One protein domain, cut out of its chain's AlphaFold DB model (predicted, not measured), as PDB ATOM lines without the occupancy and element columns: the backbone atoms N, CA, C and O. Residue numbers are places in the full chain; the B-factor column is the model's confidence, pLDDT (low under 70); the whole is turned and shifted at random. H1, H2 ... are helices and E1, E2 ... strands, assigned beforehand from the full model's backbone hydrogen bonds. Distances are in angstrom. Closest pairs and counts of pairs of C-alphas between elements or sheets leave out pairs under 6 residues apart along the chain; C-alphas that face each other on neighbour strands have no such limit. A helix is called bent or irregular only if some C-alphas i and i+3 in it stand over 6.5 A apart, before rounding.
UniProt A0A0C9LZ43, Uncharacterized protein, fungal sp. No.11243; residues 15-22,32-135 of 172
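This is residues 15 to 22 and 32 to 135 of the 172 residues of an uncharacterized protein of fungal sp. No.11243 (UniProt A0A0C9LZ43). What shape do these atoms make? A four-stranded antiparallel sheet, order E1 - E4 - E2 - E3, has H2 packed along one face; H3 runs away from the edge strand E1 as an arm with H4 at its tip. H1 lies off by itself, beyond the face that H2 leaves bare. What is the make-up? The printed part has 112 residues with four named helices and four named strands, along the chain E1 H1 E2 E3 H2 E4 H3 H4, of mixed class. It is loose, with a radius of gyration of the C-alphas of 16.4 A, and spans 48 by 36 by 29 A.

Where are the strands? E1 is residues 15 to 18, with C-alpha 15 at (-36.768, -6.180, 10.292); E4 is residues 93 to 100, 20.5 A long. E2 is residues 55 to 62, 22.8 A, and E3 residues 67 to 73, 20.5 A. Where are the helices? H2 is residues 74 to 87, 19.2 A, and irregular: C-alphas 75 and 78 are 8.0 A apart. H3 is residues 114 to 127, 19.6 A; H4 is residues 129 to 134, with C-alpha 134 at (-40.743, -16.677, -16.999); H1 is residues 32 to 44, 17.6 A.

What pairs the strands? N 16 and O 98 of E1 and E4 are 2.8 A apart, N 59 and O 97 of E2 and E4 2.9 A, and N 58 and O 70 of the hairpin E2 and E3 2.8 A, each within hydrogen-bond range. How does H2 sit? With the sheet it makes two layers, a helix on one face, at a height of 8.1 A over the sheet; it runs along the strands, at 7 degrees to E2 on the local plane. The closest C-alphas of H2 and E2 are those of Ile 74 and Leu 55, 5.4 A. E3, H2 and E4 form a split strand-helix-strand unit, two strands running the same way with E2 between them, and its crossover is right-handed. What of the other helices? H3 only grazes the sheet with residues 114 to 117, while H4 is close to H3 but not clearly touching it, about perpendicular at 74 degrees, with the closest C-alphas those of Ile 125 and Tyr 131, 6.6 A; H1 is not on the sheet. Every O i to N i+4 pair is within hydrogen-bond range in H1, H3 and H4, and 8 of 10 in H2.

How far does it reach? The two C-alphas farthest apart, of Asp 64 and Asp 133, are 48.5 A apart; residues 39 to 46 and 127 to 134 stand free. Where is it cut or linked at length? Residues 23 to 31 are not printed, and C-alphas 22 and 32 are 15.3 A apart across the cut; the link from E4 to H3, 13 residues, is long. Where is confidence low? Of the printed residues 37 have pLDDT under 70, among them residues 32 to 50 and 129 to 135.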
ATOM      1  N   ILE A  15     -37.519  -5.347   9.355       83.44
ATOM      2  CA  ILE A  15     -36.768  -6.180  10.292       83.44
ATOM      3  C   ILE A  15     -35.374  -6.434   9.702       83.44
ATOM      4  O   ILE A  15     -35.248  -6.875   8.561       83.44
ATOM      5  N   PHE A  16     -34.325  -6.139  10.468       83.94
ATOM      6  CA  PHE A  16     -32.933  -6.409  10.093       83.94
ATOM      7  C   PHE A  16     -32.456  -7.786  10.549       83.94
ATOM      8  O   PHE A  16     -31.687  -8.423   9.828       83.94
ATOM      9  N   PHE A  17     -32.910  -8.212  11.730       83.62
ATOM     10  CA  PHE A  17     -32.609  -9.503  12.340       83.62
ATOM     11  C   PHE A  17     -33.843 -10.031  13.058       83.62
ATOM     12  O   PHE A  17     -34.509  -9.266  13.765       83.62
ATOM     13  N   ASP A  18     -34.100 -11.325  12.921       83.38
ATOM     14  CA  ASP A  18     -35.157 -12.047  13.613       83.38
ATOM     15  C   ASP A  18     -34.603 -13.338  14.222       83.38
ATOM     16  O   ASP A  18     -33.940 -14.123  13.551       83.38
ATOM     17  N   SER A  19     -34.862 -13.578  15.507       80.25
ATOM     18  CA  SER A  19     -34.408 -14.814  16.157       80.25
ATOM     19  C   SER A  19     -35.230 -16.036  15.752       80.25
ATOM     20  O   SER A  19     -34.769 -17.164  15.910       80.25
ATOM     21  N   HIS A  20     -36.440 -15.821  15.229       69.50
ATOM     22  CA  HIS A  20     -37.330 -16.876  14.760       69.50
ATOM     23  C   HIS A  20     -37.883 -16.493  13.381       69.50
ATOM     24  O   HIS A  20     -38.974 -15.912  13.305       69.50
ATOM     25  N   PRO A  21     -37.157 -16.805  12.288       59.78
ATOM     26  CA  PRO A  21     -37.635 -16.604  10.924       59.78
ATOM     27  C   PRO A  21     -38.775 -17.594  10.622       59.78
ATOM     28  O   PRO A  21     -38.565 -18.634  10.015       59.78
ATOM     29  N   GLU A  22     -39.975 -17.250  11.094       49.72
ATOM     30  CA  GLU A  22     -41.224 -18.030  11.076       49.72
ATOM     31  C   GLU A  22     -41.194 -19.398  11.806       49.72
ATOM     32  O   GLU A  22     -40.225 -20.155  11.737       49.72
ATOM     33  N   ILE A  32     -55.242 -16.671   8.951       54.19
ATOM     34  CA  ILE A  32     -56.335 -15.914   9.570       54.19
ATOM     35  C   ILE A  32     -55.788 -14.867  10.545       54.19
ATOM     36  O   ILE A  32     -56.286 -13.743  10.564       54.19
ATOM     37  N   SER A  33     -54.769 -15.199  11.345       52.19
ATOM     38  CA  SER A  33     -54.151 -14.252  12.282       52.19
ATOM     39  C   SER A  33     -53.399 -13.136  11.543       52.19
ATOM     40  O   SER A  33     -53.506 -11.968  11.921       52.19
ATOM     41  N   HIS A  34     -52.729 -13.471  10.438       50.16
ATOM     42  CA  HIS A  34     -52.041 -12.537   9.558       50.16
ATOM     43  C   HIS A  34     -53.035 -11.645   8.816       50.16
ATOM     44  O   HIS A  34     -52.892 -10.429   8.857       50.16
ATOM     45  N   ILE A  35     -54.098 -12.203   8.224       57.44
ATOM     46  CA  ILE A  35     -55.159 -11.411   7.584       57.44
ATOM     47  C   ILE A  35     -55.833 -10.497   8.605       57.44
ATOM     48  O   ILE A  35     -56.037  -9.331   8.302       57.44
ATOM     49  N   LYS A  36     -56.127 -10.969   9.824       55.50
ATOM     50  CA  LYS A  36     -56.697 -10.122  10.884       55.50
ATOM     51  C   LYS A  36     -55.745  -9.010  11.301       55.50
ATOM     52  O   LYS A  36     -56.191  -7.878  11.406       55.50
ATOM     53  N   LYS A  37     -54.450  -9.290  11.486       54.06
ATOM     54  CA  LYS A  37     -53.446  -8.246  11.745       54.06
ATOM     55  C   LYS A  37     -53.393  -7.236  10.601       54.06
ATOM     56  O   LYS A  37     -53.459  -6.047  10.871       54.06
ATOM     57  N   GLN A  38     -53.352  -7.690   9.350       53.91
ATOM     58  CA  GLN A  38     -53.349  -6.826   8.165       53.91
ATOM     59  C   GLN A  38     -54.648  -6.011   8.037       53.91
ATOM     60  O   GLN A  38     -54.594  -4.842   7.675       53.91
ATOM     61  N   LEU A  39     -55.809  -6.579   8.387       53.16
ATOM     62  CA  LEU A  39     -57.097  -5.877   8.387       53.16
ATOM     63  C   LEU A  39     -57.174  -4.842   9.511       53.16
ATOM     64  O   LEU A  39     -57.629  -3.731   9.279       53.16
ATOM     65  N   THR A  40     -56.710  -5.189  10.713       48.50
ATOM     66  CA  THR A  40     -56.604  -4.250  11.833       48.50
ATOM     67  C   THR A  40     -55.638  -3.124  11.479       48.50
ATOM     68  O   THR A  40     -55.958  -1.966  11.697       48.50
ATOM     69  N   ILE A  41     -54.507  -3.413  10.842       48.47
ATOM     70  CA  ILE A  41     -53.571  -2.400  10.334       48.47
ATOM     71  C   ILE A  41     -54.244  -1.507   9.280       48.47
ATOM     72  O   ILE A  41     -54.155  -0.285   9.356       48.47
ATOM     73  N   ALA A  42     -54.969  -2.096   8.325       48.25
ATOM     74  CA  ALA A  42     -55.682  -1.357   7.285       48.25
ATOM     75  C   ALA A  42     -56.843  -0.509   7.836       48.25
ATOM     76  O   ALA A  42     -57.182   0.515   7.249       48.25
ATOM     77  N   TRP A  43     -57.449  -0.924   8.952       36.75
ATOM     78  CA  TRP A  43     -58.586  -0.243   9.573       36.75
ATOM     79  C   TRP A  43     -58.170   0.823  10.592       36.75
ATOM     80  O   TRP A  43     -58.783   1.885  10.651       36.75
ATOM     81  N   THR A  44     -57.121   0.560  11.371       44.00
ATOM     82  CA  THR A  44     -56.646   1.455  12.440       44.00
ATOM     83  C   THR A  44     -55.563   2.418  11.948       44.00
ATOM     84  O   THR A  44     -55.234   3.366  12.650       44.00
ATOM     85  N   GLY A  45     -54.991   2.191  10.757       34.94
ATOM     86  CA  GLY A  45     -53.904   2.999  10.183       34.94
ATOM     87  C   GLY A  45     -52.555   2.843  10.894       34.94
ATOM     88  O   GLY A  45     -51.546   3.348  10.412       34.94
ATOM     89  N   ASP A  46     -52.536   2.124  12.012       37.28
ATOM     90  CA  ASP A  46     -51.398   1.978  12.904       37.28
ATOM     91  C   ASP A  46     -50.670   0.663  12.584       37.28
ATOM     92  O   ASP A  46     -51.060  -0.438  12.996       37.28
ATOM     93  N   VAL A  47     -49.631   0.760  11.751       48.16
ATOM     94  CA  VAL A  47     -48.628  -0.300  11.646       48.16
ATOM     95  C   VAL A  47     -47.791  -0.172  12.911       48.16
ATOM     96  O   VAL A  47     -47.037   0.784  13.036       48.16
ATOM     97  N   VAL A  48     -47.883  -1.142  13.827       51.34
ATOM     98  CA  VAL A  48     -47.090  -1.198  15.076       51.34
ATOM     99  C   VAL A  48     -45.611  -1.517  14.781       51.34
ATOM    100  O   VAL A  48     -45.025  -2.475  15.272       51.34
ATOM    101  N   LEU A  49     -45.008  -0.714  13.918       59.69
ATOM    102  CA  LEU A  49     -43.586  -0.540  13.702       59.69
ATOM    103  C   LEU A  49     -43.334   0.972  13.628       59.69
ATOM    104  O   LEU A  49     -42.580   1.421  12.782       59.69
ATOM    105  N   ASP A  50     -43.963   1.768  14.499       65.06
ATOM    106  CA  ASP A  50     -43.668   3.198  14.655       65.06
ATOM    107  C   ASP A  50     -42.268   3.368  15.260       65.06
ATOM    108  O   ASP A  50     -42.088   3.631  16.453       65.06
ATOM    109  N   VAL A  51     -41.250   3.069  14.463       73.69
ATOM    110  CA  VAL A  51     -39.861   3.419  14.721       73.69
ATOM    111  C   VAL A  51     -39.672   4.789  14.098       73.69
ATOM    112  O   VAL A  51     -40.081   5.026  12.959       73.69
ATOM    113  N   GLN A  52     -39.100   5.719  14.855       81.00
ATOM    114  CA  GLN A  52     -38.775   7.022  14.296       81.00
ATOM    115  C   GLN A  52     -37.575   6.880  13.353       81.00
ATOM    116  O   GLN A  52     -36.638   6.141  13.674       81.00
ATOM    117  N   PRO A  53     -37.570   7.574  12.204       82.94
ATOM    118  CA  PRO A  53     -36.373   7.671  11.381       82.94
ATOM    119  C   PRO A  53     -35.194   8.148  12.231       82.94
ATOM    120  O   PRO A  53     -35.332   9.085  13.016       82.94
ATOM    121  N   GLY A  54     -34.033   7.519  12.079       84.25
ATOM    122  CA  GLY A  54     -32.855   7.813  12.896       84.25
ATOM    123  C   GLY A  54     -32.668   6.898  14.111       84.25
ATOM    124  O   GLY A  54     -31.620   6.981  14.754       84.25
ATOM    125  N   LEU A  55     -33.635   6.023  14.411       89.38
ATOM    126  CA  LEU A  55     -33.579   5.078  15.525       89.38
ATOM    127  C   LEU A  55     -33.626   3.620  15.056       89.38
ATOM    128  O   LEU A  55     -34.181   3.281  14.008       89.38
ATOM    129  N   LEU A  56     -33.067   2.753  15.893       89.88
ATOM    130  CA  LEU A  56     -33.186   1.304  15.830       89.88
ATOM    131  C   LEU A  56     -34.058   0.842  16.992       89.88
ATOM    132  O   LEU A  56     -33.847   1.254  18.129       89.88
ATOM    133  N   ARG A  57     -35.016  -0.042  16.732       90.38
ATOM    134  CA  ARG A  57     -35.852  -0.646  17.769       90.38
ATOM    135  C   ARG A  57     -35.453  -2.094  17.983       90.38
ATOM    136  O   ARG A  57     -35.561  -2.910  17.071       90.38
ATOM    137  N   LEU A  58     -35.073  -2.421  19.210       91.25
ATOM    138  CA  LEU A  58     -35.011  -3.789  19.703       91.25
ATOM    139  C   LEU A  58     -36.365  -4.129  20.319       91.25
ATOM    140  O   LEU A  58     -36.797  -3.483  21.273       91.25
ATOM    141  N   GLN A  59     -37.050  -5.127  19.778       89.50
ATOM    142  CA  GLN A  59     -38.342  -5.570  20.290       89.50
ATOM    143  C   GLN A  59     -38.324  -7.068  20.545       89.50
ATOM    144  O   GLN A  59     -37.737  -7.828  19.777       89.50
ATOM    145  N   TRP A  60     -38.977  -7.500  21.616       87.12
ATOM    146  CA  TRP A  60     -39.026  -8.901  21.995       87.12
ATOM    147  C   TRP A  60     -40.386  -9.284  22.559       87.12
ATOM    148  O   TRP A  60     -41.134  -8.463  23.096       87.12
ATOM    149  N   TYR A  61     -40.695 -10.561  22.420       81.25
ATOM    150  CA  TYR A  61     -41.878 -11.205  22.953       81.25
ATOM    151  C   TYR A  61     -41.413 -12.259  23.938       81.25
ATOM    152  O   TYR A  61     -40.501 -13.027  23.643       81.25
ATOM    153  N   THR A  62     -42.021 -12.290  25.116       81.06
ATOM    154  CA  THR A  62     -41.792 -13.376  26.066       81.06
ATOM    155  C   THR A  62     -42.711 -14.554  25.761       81.06
ATOM    156  O   THR A  62     -43.722 -14.415  25.067       81.06
ATOM    157  N   SER A  63     -42.377 -15.728  26.286       75.50
ATOM    158  CA  SER A  63     -43.218 -16.931  26.220       75.50
ATOM    159  C   SER A  63     -44.577 -16.728  26.907       75.50
ATOM    160  O   SER A  63     -45.579 -17.298  26.482       75.50
ATOM    161  N   ASP A  64     -44.643 -15.813  27.879       76.06
ATOM    162  CA  ASP A  64     -45.881 -15.374  28.544       76.06
ATOM    163  C   ASP A  64     -46.735 -14.412  27.692       76.06
ATOM    164  O   ASP A  64     -47.743 -13.880  28.162       76.06
ATOM    165  N   GLY A  65     -46.316 -14.116  26.458       63.62
ATOM    166  CA  GLY A  65     -47.008 -13.197  25.557       63.62
ATOM    167  C   GLY A  65     -46.846 -11.717  25.915       63.62
ATOM    168  O   GLY A  65     -47.579 -10.881  25.382       63.62
ATOM    169  N   LYS A  66     -45.899 -11.360  26.796       73.81
ATOM    170  CA  LYS A  66     -45.588  -9.954  27.088       73.81
ATOM    171  C   LYS A  66     -44.698  -9.387  25.994       73.81
ATOM    172  O   LYS A  66     -43.798 -10.054  25.494       73.81
ATOM    173  N   PHE A  67     -44.946  -8.130  25.656       80.56
ATOM    174  CA  PHE A  67     -44.185  -7.396  24.658       80.56
ATOM    175  C   PHE A  67     -43.257  -6.390  25.335       80.56
ATOM    176  O   PHE A  67     -43.698  -5.596  26.168       80.56
ATOM    177  N   GLY A  68     -41.986  -6.413  24.948       83.50
ATOM    178  CA  GLY A  68     -40.997  -5.413  25.316       83.50
ATOM    179  C   GLY A  68     -40.430  -4.729  24.078       83.50
ATOM    180  O   GLY A  68     -40.271  -5.344  23.023       83.50
ATOM    181  N   LYS A  69     -40.130  -3.436  24.205       90.31
ATOM    182  CA  LYS A  69     -39.423  -2.669  23.179       90.31
ATOM    183  C   LYS A  69     -38.453  -1.688  23.813       90.31
ATOM    184  O   LYS A  69     -38.732  -1.141  24.880       90.31
ATOM    185  N   ARG A  70     -37.350  -1.436  23.121       91.06
ATOM    186  CA  ARG A  70     -36.393  -0.388  23.448       91.06
ATOM    187  C   ARG A  70     -35.843   0.219  22.167       91.06
ATOM    188  O   ARG A  70     -35.449  -0.505  21.256       91.06
ATOM    189  N   ASP A  71     -35.837   1.542  22.131       92.56
ATOM    190  CA  ASP A  71     -35.331   2.318  21.008       92.56
ATOM    191  C   ASP A  71     -33.919   2.804  21.332       92.56
ATOM    192  O   ASP A  71     -33.619   3.144  22.478       92.56
ATOM    193  N   TYR A  72     -33.069   2.802  20.315       91.94
ATOM    194  CA  TYR A  72     -31.652   3.127  20.371       91.94
ATOM    195  C   TYR A  72     -31.298   4.044  19.210       91.94
ATOM    196  O   TYR A  72     -31.926   3.987  18.147       91.94
ATOM    197  N   GLU A  73     -30.271   4.870  19.376       91.81
ATOM    198  CA  GLU A  73     -29.762   5.656  18.256       91.81
ATOM    199  C   GLU A  73     -29.021   4.758  17.253       91.81
ATOM    200  O   GLU A  73     -28.422   3.749  17.619       91.81
ATOM    201  N   ILE A  74     -28.985   5.141  15.969       89.00
ATOM    202  CA  ILE A  74     -28.245   4.375  14.940       89.00
ATOM    203  C   ILE A  74     -26.768   4.183  15.310       89.00
ATOM    204  O   ILE A  74     -26.172   3.162  14.974       89.00
ATOM    205  N   ARG A  75     -26.159   5.149  16.009       89.88
ATOM    206  CA  ARG A  75     -24.758   5.055  16.450       89.88
ATOM    207  C   ARG A  75     -24.533   3.924  17.456       89.88
ATOM    208  O   ARG A  75     -23.420   3.424  17.548       89.88
ATOM    209  N   GLU A  76     -25.581   3.499  18.153       91.19
ATOM    210  CA  GLU A  76     -25.561   2.454  19.179       91.19
ATOM    211  C   GLU A  76     -25.873   1.062  18.598       91.19
ATOM    212  O   GLU A  76     -26.220   0.136  19.328       91.19
ATOM    213  N   PHE A  77     -25.745   0.876  17.278       90.31
ATOM    214  CA  PHE A  77     -26.080  -0.384  16.602       90.31
ATOM    215  C   PHE A  77     -25.349  -1.618  17.166       90.31
ATOM    216  O   PHE A  77     -25.884  -2.728  17.122       90.31
ATOM    217  N   GLU A  78     -24.145  -1.453  17.717       90.94
ATOM    218  CA  GLU A  78     -23.411  -2.539  18.379       90.94
ATOM    219  C   GLU A  78     -24.079  -2.966  19.693       90.94
ATOM    220  O   GLU A  78     -24.181  -4.161  19.977       90.94
ATOM    221  N   GLU A  79     -24.599  -2.011  20.471       92.56
ATOM    222  CA  GLU A  79     -25.339  -2.303  21.701       92.56
ATOM    223  C   GLU A  79     -26.659  -3.007  21.388       92.56
ATOM    224  O   GLU A  79     -26.998  -3.990  22.047       92.56
ATOM    225  N   VAL A  80     -27.362  -2.566  20.340       92.06
ATOM    226  CA  VAL A  80     -28.590  -3.217  19.858       92.06
ATOM    227  C   VAL A  80     -28.324  -4.671  19.475       92.06
ATOM    228  O   VAL A  80     -29.093  -5.559  19.846       92.06
ATOM    229  N   ARG A  81     -27.214  -4.933  18.773       90.19
ATOM    230  CA  ARG A  81     -26.812  -6.289  18.382       90.19
ATOM    231  C   ARG A  81     -26.485  -7.153  19.595       90.19
ATOM    232  O   ARG A  81     -26.984  -8.270  19.690       90.19
ATOM    233  N   ARG A  82     -25.703  -6.634  20.544       92.25
ATOM    234  CA  ARG A  82     -25.394  -7.353  21.786       92.25
ATOM    235  C   ARG A  82     -26.667  -7.668  22.573       92.25
ATOM    236  O   ARG A  82     -26.843  -8.800  23.005       92.25
ATOM    237  N   GLY A  83     -27.570  -6.696  22.707       91.94
ATOM    238  CA  GLY A  83     -28.858  -6.885  23.375       91.94
ATOM    239  C   GLY A  83     -29.724  -7.934  22.682       91.94
ATOM    240  O   GLY A  83     -30.332  -8.765  23.349       91.94
ATOM    241  N   PHE A  84     -29.737  -7.960  21.349       91.75
ATOM    242  CA  PHE A  84     -30.396  -9.020  20.588       91.75
ATOM    243  C   PHE A  84     -29.802 -10.398  20.899       91.75
ATOM    244  O   PHE A  84     -30.542 -11.319  21.232       91.75
ATOM    245  N   GLU A  85     -28.478 -10.540  20.853       90.94
ATOM    246  CA  GLU A  85     -27.796 -11.803  21.155       90.94
ATOM    247  C   GLU A  85     -28.001 -12.261  22.607       90.94
ATOM    248  O   GLU A  85     -28.093 -13.459  22.864       90.94
ATOM    249  N   GLU A  86     -28.072 -11.331  23.560       92.69
ATOM    250  CA  GLU A  86     -28.387 -11.615  24.963       92.69
ATOM    251  C   GLU A  86     -29.833 -12.081  25.130       92.69
ATOM    252  O   GLU A  86     -30.067 -13.112  25.758       92.69
ATOM    253  N   LEU A  87     -30.796 -11.386  24.517       89.25
ATOM    254  CA  LEU A  87     -32.208 -11.772  24.552       89.25
ATOM    255  C   LEU A  87     -32.444 -13.138  23.900       89.25
ATOM    256  O   LEU A  87     -33.246 -13.913  24.404       89.25
ATOM    257  N   CYS A  88     -31.724 -13.469  22.826       86.94
ATOM    258  CA  CYS A  88     -31.798 -14.783  22.180       86.94
ATOM    259  C   CYS A  88     -31.294 -15.938  23.059       86.94
ATOM    260  O   CYS A  88     -31.596 -17.091  22.763       86.94
ATOM    261  N   LYS A  89     -30.517 -15.658  24.113       88.81
ATOM    262  CA  LYS A  89     -30.030 -16.672  25.064       88.81
ATOM    263  C   LYS A  89     -30.996 -16.910  26.225       88.81
ATOM    264  O   LYS A  89     -30.754 -17.815  27.017       88.81
ATOM    265  N   LEU A  90     -32.029 -16.080  26.377       87.69
ATOM    266  CA  LEU A  90     -32.999 -16.202  27.459       87.69
ATOM    267  C   LEU A  90     -34.147 -17.120  27.034       87.69
ATOM    268  O   LEU A  90     -34.895 -16.784  26.120       87.69
ATOM    269  N   ASP A  91     -34.353 -18.218  27.761       85.06
ATOM    270  CA  ASP A  91     -35.444 -19.176  27.496       85.06
ATOM    271  C   ASP A  91     -36.848 -18.558  27.673       85.06
ATOM    272  O   ASP A  91     -37.845 -19.040  27.134       85.06
ATOM    273  N   GLU A  92     -36.941 -17.465  28.434       85.25
ATOM    274  CA  GLU A  92     -38.182 -16.714  28.648       85.25
ATOM    275  C   GLU A  92     -38.608 -15.901  27.417       85.25
ATOM    276  O   GLU A  92     -39.757 -15.457  27.337       85.25
ATOM    277  N   VAL A  93     -37.696 -15.676  26.466       80.94
ATOM    278  CA  VAL A  93     -37.925 -14.854  25.279       80.94
ATOM    279  C   VAL A  93     -38.261 -15.756  24.096       80.94
ATOM    280  O   VAL A  93     -37.442 -16.534  23.623       80.94
ATOM    281  N   SER A  94     -39.486 -15.624  23.590       76.81
ATOM    282  CA  SER A  94     -40.003 -16.433  22.485       76.81
ATOM    283  C   SER A  94     -39.600 -15.899  21.112       76.81
ATOM    284  O   SER A  94     -39.467 -16.674  20.171       76.81
ATOM    285  N   ARG A  95     -39.414 -14.583  20.962       82.44
ATOM    286  CA  ARG A  95     -38.950 -13.964  19.711       82.44
ATOM    287  C   ARG A  95     -38.313 -12.615  19.977       82.44
ATOM    288  O   ARG A  95     -38.882 -11.807  20.706       82.44
ATOM    289  N   THR A  96     -37.212 -12.331  19.299       85.75
ATOM    290  CA  THR A  96     -36.498 -11.053  19.366       85.75
ATOM    291  C   THR A  96     -36.288 -10.548  17.950       85.75
ATOM    292  O   THR A  96     -35.975 -11.329  17.058       85.75
ATOM    293  N   MET A  97     -36.464  -9.248  17.734       86.56
ATOM    294  CA  MET A  97     -36.287  -8.607  16.436       86.56
ATOM    295  C   MET A  97     -35.577  -7.265  16.578       86.56
ATOM    296  O   MET A  97     -35.838  -6.510  17.519       86.56
ATOM    297  N   ILE A  98     -34.749  -6.939  15.588       89.12
ATOM    298  CA  ILE A  98     -34.214  -5.591  15.378       89.12
ATOM    299  C   ILE A  98     -34.949  -4.970  14.193       89.12
ATOM    300  O   ILE A  98     -34.982  -5.558  13.115       89.12
ATOM    301  N   VAL A  99     -35.517  -3.782  14.385       87.75
ATOM    302  CA  VAL A  99     -36.321  -3.066  13.388       87.75
ATOM    303  C   VAL A  99     -35.740  -1.677  13.137       87.75
ATOM    304  O   VAL A  99     -35.354  -0.985  14.077       87.75
ATOM    305  N   GLY A 100     -35.718  -1.238  11.880       87.31
ATOM    306  CA  GLY A 100     -35.297   0.112  11.503       87.31
ATOM    307  C   GLY A 100     -35.605   0.445  10.044       87.31
ATOM    308  O   GLY A 100     -36.148  -0.377   9.307       87.31
ATOM    309  N   TYR A 101     -35.265   1.659   9.612       86.19
ATOM    310  CA  TYR A 101     -35.465   2.066   8.216       86.19
ATOM    311  C   TYR A 101     -34.408   1.441   7.294       86.19
ATOM    312  O   TYR A 101     -33.219   1.528   7.610       86.19
ATOM    313  N   PRO A 102     -34.798   0.861   6.143       81.06
ATOM    314  CA  PRO A 102     -33.879   0.175   5.229       81.06
ATOM    315  C   PRO A 102     -32.663   1.016   4.826       81.06
ATOM    316  O   PRO A 102     -31.529   0.555   4.947       81.06
ATOM    317  N   SER A 103     -32.891   2.263   4.403       80.75
ATOM    318  CA  SER A 103     -31.846   3.228   4.026       80.75
ATOM    319  C   SER A 103     -30.860   3.574   5.148       80.75
ATOM    320  O   SER A 103     -29.773   4.083   4.879       80.75
ATOM    321  N   GLN A 104     -31.213   3.281   6.400       83.81
ATOM    322  CA  GLN A 104     -30.428   3.580   7.595       83.81
ATOM    323  C   GLN A 104     -29.833   2.327   8.246       83.81
ATOM    324  O   GLN A 104     -29.318   2.413   9.356       83.81
ATOM    325  N   ASN A 105     -29.900   1.167   7.586       84.38
ATOM    326  CA  ASN A 105     -29.417  -0.097   8.133       84.38
ATOM    327  C   ASN A 105     -27.876  -0.106   8.276       84.38
ATOM    328  O   ASN A 105     -27.175  -0.263   7.267       84.38
ATOM    329  N   PRO A 106     -27.318  -0.030   9.503       84.88
ATOM    330  CA  PRO A 106     -25.867  -0.018   9.700       84.88
ATOM    331  C   PRO A 106     -25.226  -1.381   9.383       84.88
ATOM    332  O   PRO A 106     -24.062  -1.456   9.000       84.88
ATOM    333  N   TYR A 107     -25.996  -2.468   9.467       83.06
ATOM    334  CA  TYR A 107     -25.524  -3.840   9.272       83.06
ATOM    335  C   TYR A 107     -25.417  -4.242   7.792       83.06
ATOM    336  O   TYR A 107     -24.811  -5.263   7.459       83.06
ATOM    337  N   SER A 108     -25.985  -3.439   6.884       76.44
ATOM    338  CA  SER A 108     -25.899  -3.677   5.438       76.44
ATOM    339  C   SER A 108     -24.473  -3.531   4.901       76.44
ATOM    340  O   SER A 108     -24.099  -4.261   3.987       76.44
ATOM    341  N   MET A 109     -23.658  -2.640   5.481       71.00
ATOM    342  CA  MET A 109     -22.262  -2.442   5.054       71.00
ATOM    343  C   MET A 109     -21.380  -3.661   5.344       71.00
ATOM    344  O   MET A 109     -20.437  -3.930   4.605       71.00
ATOM    345  N   PHE A 110     -21.715  -4.417   6.391       67.62
ATOM    346  CA  PHE A 110     -20.981  -5.609   6.815       67.62
ATOM    347  C   PHE A 110     -21.529  -6.901   6.187       67.62
ATOM    348  O   PHE A 110     -20.931  -7.962   6.335       67.62
ATOM    349  N   GLY A 111     -22.650  -6.824   5.458       66.12
ATOM    350  CA  GLY A 111     -23.309  -7.986   4.855       66.12
ATOM    351  C   GLY A 111     -23.960  -8.933   5.869       66.12
ATOM    352  O   GLY A 111     -24.265 -10.070   5.521       66.12
ATOM    353  N   GLU A 112     -24.165  -8.478   7.105       69.12
ATOM    354  CA  GLU A 112     -24.568  -9.335   8.225       69.12
ATOM    355  C   GLU A 112     -26.080  -9.358   8.465       69.12
ATOM    356  O   GLU A 112     -26.573 -10.309   9.059       69.12
ATOM    357  N   SER A 113     -26.839  -8.354   8.007       74.62
ATOM    358  CA  SER A 113     -28.301  -8.364   8.200       74.62
ATOM    359  C   SER A 113     -29.003  -9.390   7.315       74.62
ATOM    360  O   SER A 113     -28.711  -9.481   6.117       74.62
ATOM    361  N   GLU A 114     -30.022 -10.053   7.863       69.94
ATOM    362  CA  GLU A 114     -30.882 -10.988   7.127       69.94
ATOM    363  C   GLU A 114     -31.565 -10.310   5.936       69.94
ATOM    364  O   GLU A 114     -31.678 -10.898   4.860       69.94
ATOM    365  N   TYR A 115     -31.926  -9.033   6.084       66.25
ATOM    366  CA  TYR A 115     -32.455  -8.224   4.990       66.25
ATOM    367  C   TYR A 115     -31.472  -8.092   3.818       66.25
ATOM    368  O   TYR A 115     -31.851  -8.324   2.672       66.25
ATOM    369  N   ALA A 116     -30.203  -7.759   4.078       68.75
ATOM    370  CA  ALA A 116     -29.195  -7.619   3.023       68.75
ATOM    371  C   ALA A 116     -28.949  -8.949   2.288       68.75
ATOM    372  O   ALA A 116     -28.805  -8.969   1.063       68.75
ATOM    373  N   ILE A 117     -28.956 -10.065   3.025       73.00
ATOM    374  CA  ILE A 117     -28.854 -11.415   2.460       73.00
ATOM    375  C   ILE A 117     -30.080 -11.721   1.590       73.00
ATOM    376  O   ILE A 117     -29.932 -12.209   0.466       73.00
ATOM    377  N   HIS A 118     -31.285 -11.400   2.068       67.50
ATOM    378  CA  HIS A 118     -32.529 -11.616   1.334       67.50
ATOM    379  C   HIS A 118     -32.602 -10.764   0.061       67.50
ATOM    380  O   HIS A 118     -32.936 -11.279  -1.003       67.50
ATOM    381  N   GLU A 119     -32.225  -9.488   0.132       71.44
ATOM    382  CA  GLU A 119     -32.147  -8.587  -1.021       71.44
ATOM    383  C   GLU A 119     -31.130  -9.075  -2.054       71.44
ATOM    384  O   GLU A 119     -31.413  -9.074  -3.255       71.44
ATOM    385  N   LYS A 120     -29.965  -9.559  -1.608       73.75
ATOM    386  CA  LYS A 120     -28.982 -10.180  -2.500       73.75
ATOM    387  C   LYS A 120     -29.567 -11.419  -3.177       73.75
ATOM    388  O   LYS A 120     -29.547 -11.499  -4.400       73.75
ATOM    389  N   LYS A 121     -30.179 -12.325  -2.411       72.19
ATOM    390  CA  LYS A 121     -30.817 -13.537  -2.940       72.19
ATOM    391  C   LYS A 121     -31.937 -13.212  -3.932       72.19
ATOM    392  O   LYS A 121     -32.015 -13.828  -4.987       72.19
ATOM    393  N   LYS A 122     -32.780 -12.222  -3.632       74.75
ATOM    394  CA  LYS A 122     -33.847 -11.743  -4.521       74.75
ATOM    395  C   LYS A 122     -33.278 -11.172  -5.816       74.75
ATOM    396  O   LYS A 122     -33.791 -11.476  -6.889       74.75
ATOM    397  N   ARG A 123     -32.210 -10.378  -5.727       76.88
ATOM    398  CA  ARG A 123     -31.506  -9.834  -6.893       76.88
ATOM    399  C   ARG A 123     -30.882 -10.943  -7.737       76.88
ATOM    400  O   ARG A 123     -30.990 -10.892  -8.957       76.88
ATOM    401  N   ASP A 124     -30.295 -11.952  -7.105       77.69
ATOM    402  CA  ASP A 124     -29.701 -13.104  -7.785       77.69
ATOM    403  C   ASP A 124     -30.771 -13.959  -8.481       77.69
ATOM    404  O   ASP A 124     -30.587 -14.334  -9.636       77.69
ATOM    405  N   ILE A 125     -31.924 -14.187  -7.838       74.38
ATOM    406  CA  ILE A 125     -33.086 -14.851  -8.452       74.38
ATOM    407  C   ILE A 125     -33.600 -14.039  -9.642       74.38
ATOM    408  O   ILE A 125     -33.797 -14.594 -10.713       74.38
ATOM    409  N   LEU A 126     -33.781 -12.725  -9.489       73.81
ATOM    410  CA  LEU A 126     -34.267 -11.861 -10.568       73.81
ATOM    411  C   LEU A 126     -33.292 -11.815 -11.758       73.81
ATOM    412  O   LEU A 126     -33.706 -11.687 -12.910       73.81
ATOM    413  N   ASN A 127     -31.993 -11.918 -11.479       74.75
ATOM    414  CA  ASN A 127     -30.941 -11.954 -12.488       74.75
ATOM    415  C   ASN A 127     -30.703 -13.351 -13.075       74.75
ATOM    416  O   ASN A 127     -29.987 -13.453 -14.076       74.75
ATOM    417  N   SER A 128     -31.280 -14.405 -12.490       78.31
ATOM    418  CA  SER A 128     -31.107 -15.772 -12.970       78.31
ATOM    419  C   SER A 128     -31.751 -15.947 -14.349       78.31
ATOM    420  O   SER A 128     -32.757 -15.317 -14.691       78.31
ATOM    421  N   ALA A 129     -31.138 -16.793 -15.179       65.81
ATOM    422  CA  ALA A 129     -31.633 -17.068 -16.525       65.81
ATOM    423  C   ALA A 129     -33.039 -17.690 -16.496       65.81
ATOM    424  O   ALA A 129     -33.886 -17.315 -17.298       65.81
ATOM    425  N   GLU A 130     -33.304 -18.547 -15.508       68.31
ATOM    426  CA  GLU A 130     -34.601 -19.197 -15.315       68.31
ATOM    427  C   GLU A 130     -35.714 -18.166 -15.105       68.31
ATOM    428  O   GLU A 130     -36.731 -18.205 -15.791       68.31
ATOM    429  N   TYR A 131     -35.514 -17.179 -14.226       59.19
ATOM    430  CA  TYR A 131     -36.533 -16.160 -13.959       59.19
ATOM    431  C   TYR A 131     -36.740 -15.219 -15.156       59.19
ATOM    432  O   TYR A 131     -37.860 -14.782 -15.419       59.19
ATOM    433  N   ARG A 132     -35.686 -14.946 -15.937       61.22
ATOM    434  CA  ARG A 132     -35.766 -14.140 -17.170       61.22
ATOM    435  C   ARG A 132     -36.643 -14.764 -18.255       61.22
ATOM    436  O   ARG A 132     -37.203 -14.012 -19.053       61.22
ATOM    437  N   ASP A 133     -36.756 -16.087 -18.279       68.75
ATOM    438  CA  ASP A 133     -37.590 -16.802 -19.246       68.75
ATOM    439  C   ASP A 133     -39.074 -16.820 -18.831       68.75
ATOM    440  O   ASP A 133     -39.950 -16.822 -19.697       68.75
ATOM    441  N   PHE A 134     -39.372 -16.742 -17.527       63.75
ATOM    442  CA  PHE A 134     -40.743 -16.677 -16.999       63.75
ATOM    443  C   PHE A 134     -41.322 -15.259 -16.904       63.75
ATOM    444  O   PHE A 134     -42.542 -15.103 -16.829       63.75
ATOM    445  N   VAL A 135     -40.486 -14.216 -16.908       65.12
ATOM    446  CA  VAL A 135     -40.969 -12.830 -16.920       65.12
ATOM    447  C   VAL A 135     -41.380 -12.458 -18.351       65.12
ATOM    448  O   VAL A 135     -40.517 -12.386 -19.233       65.12
TER     449      VAL A 135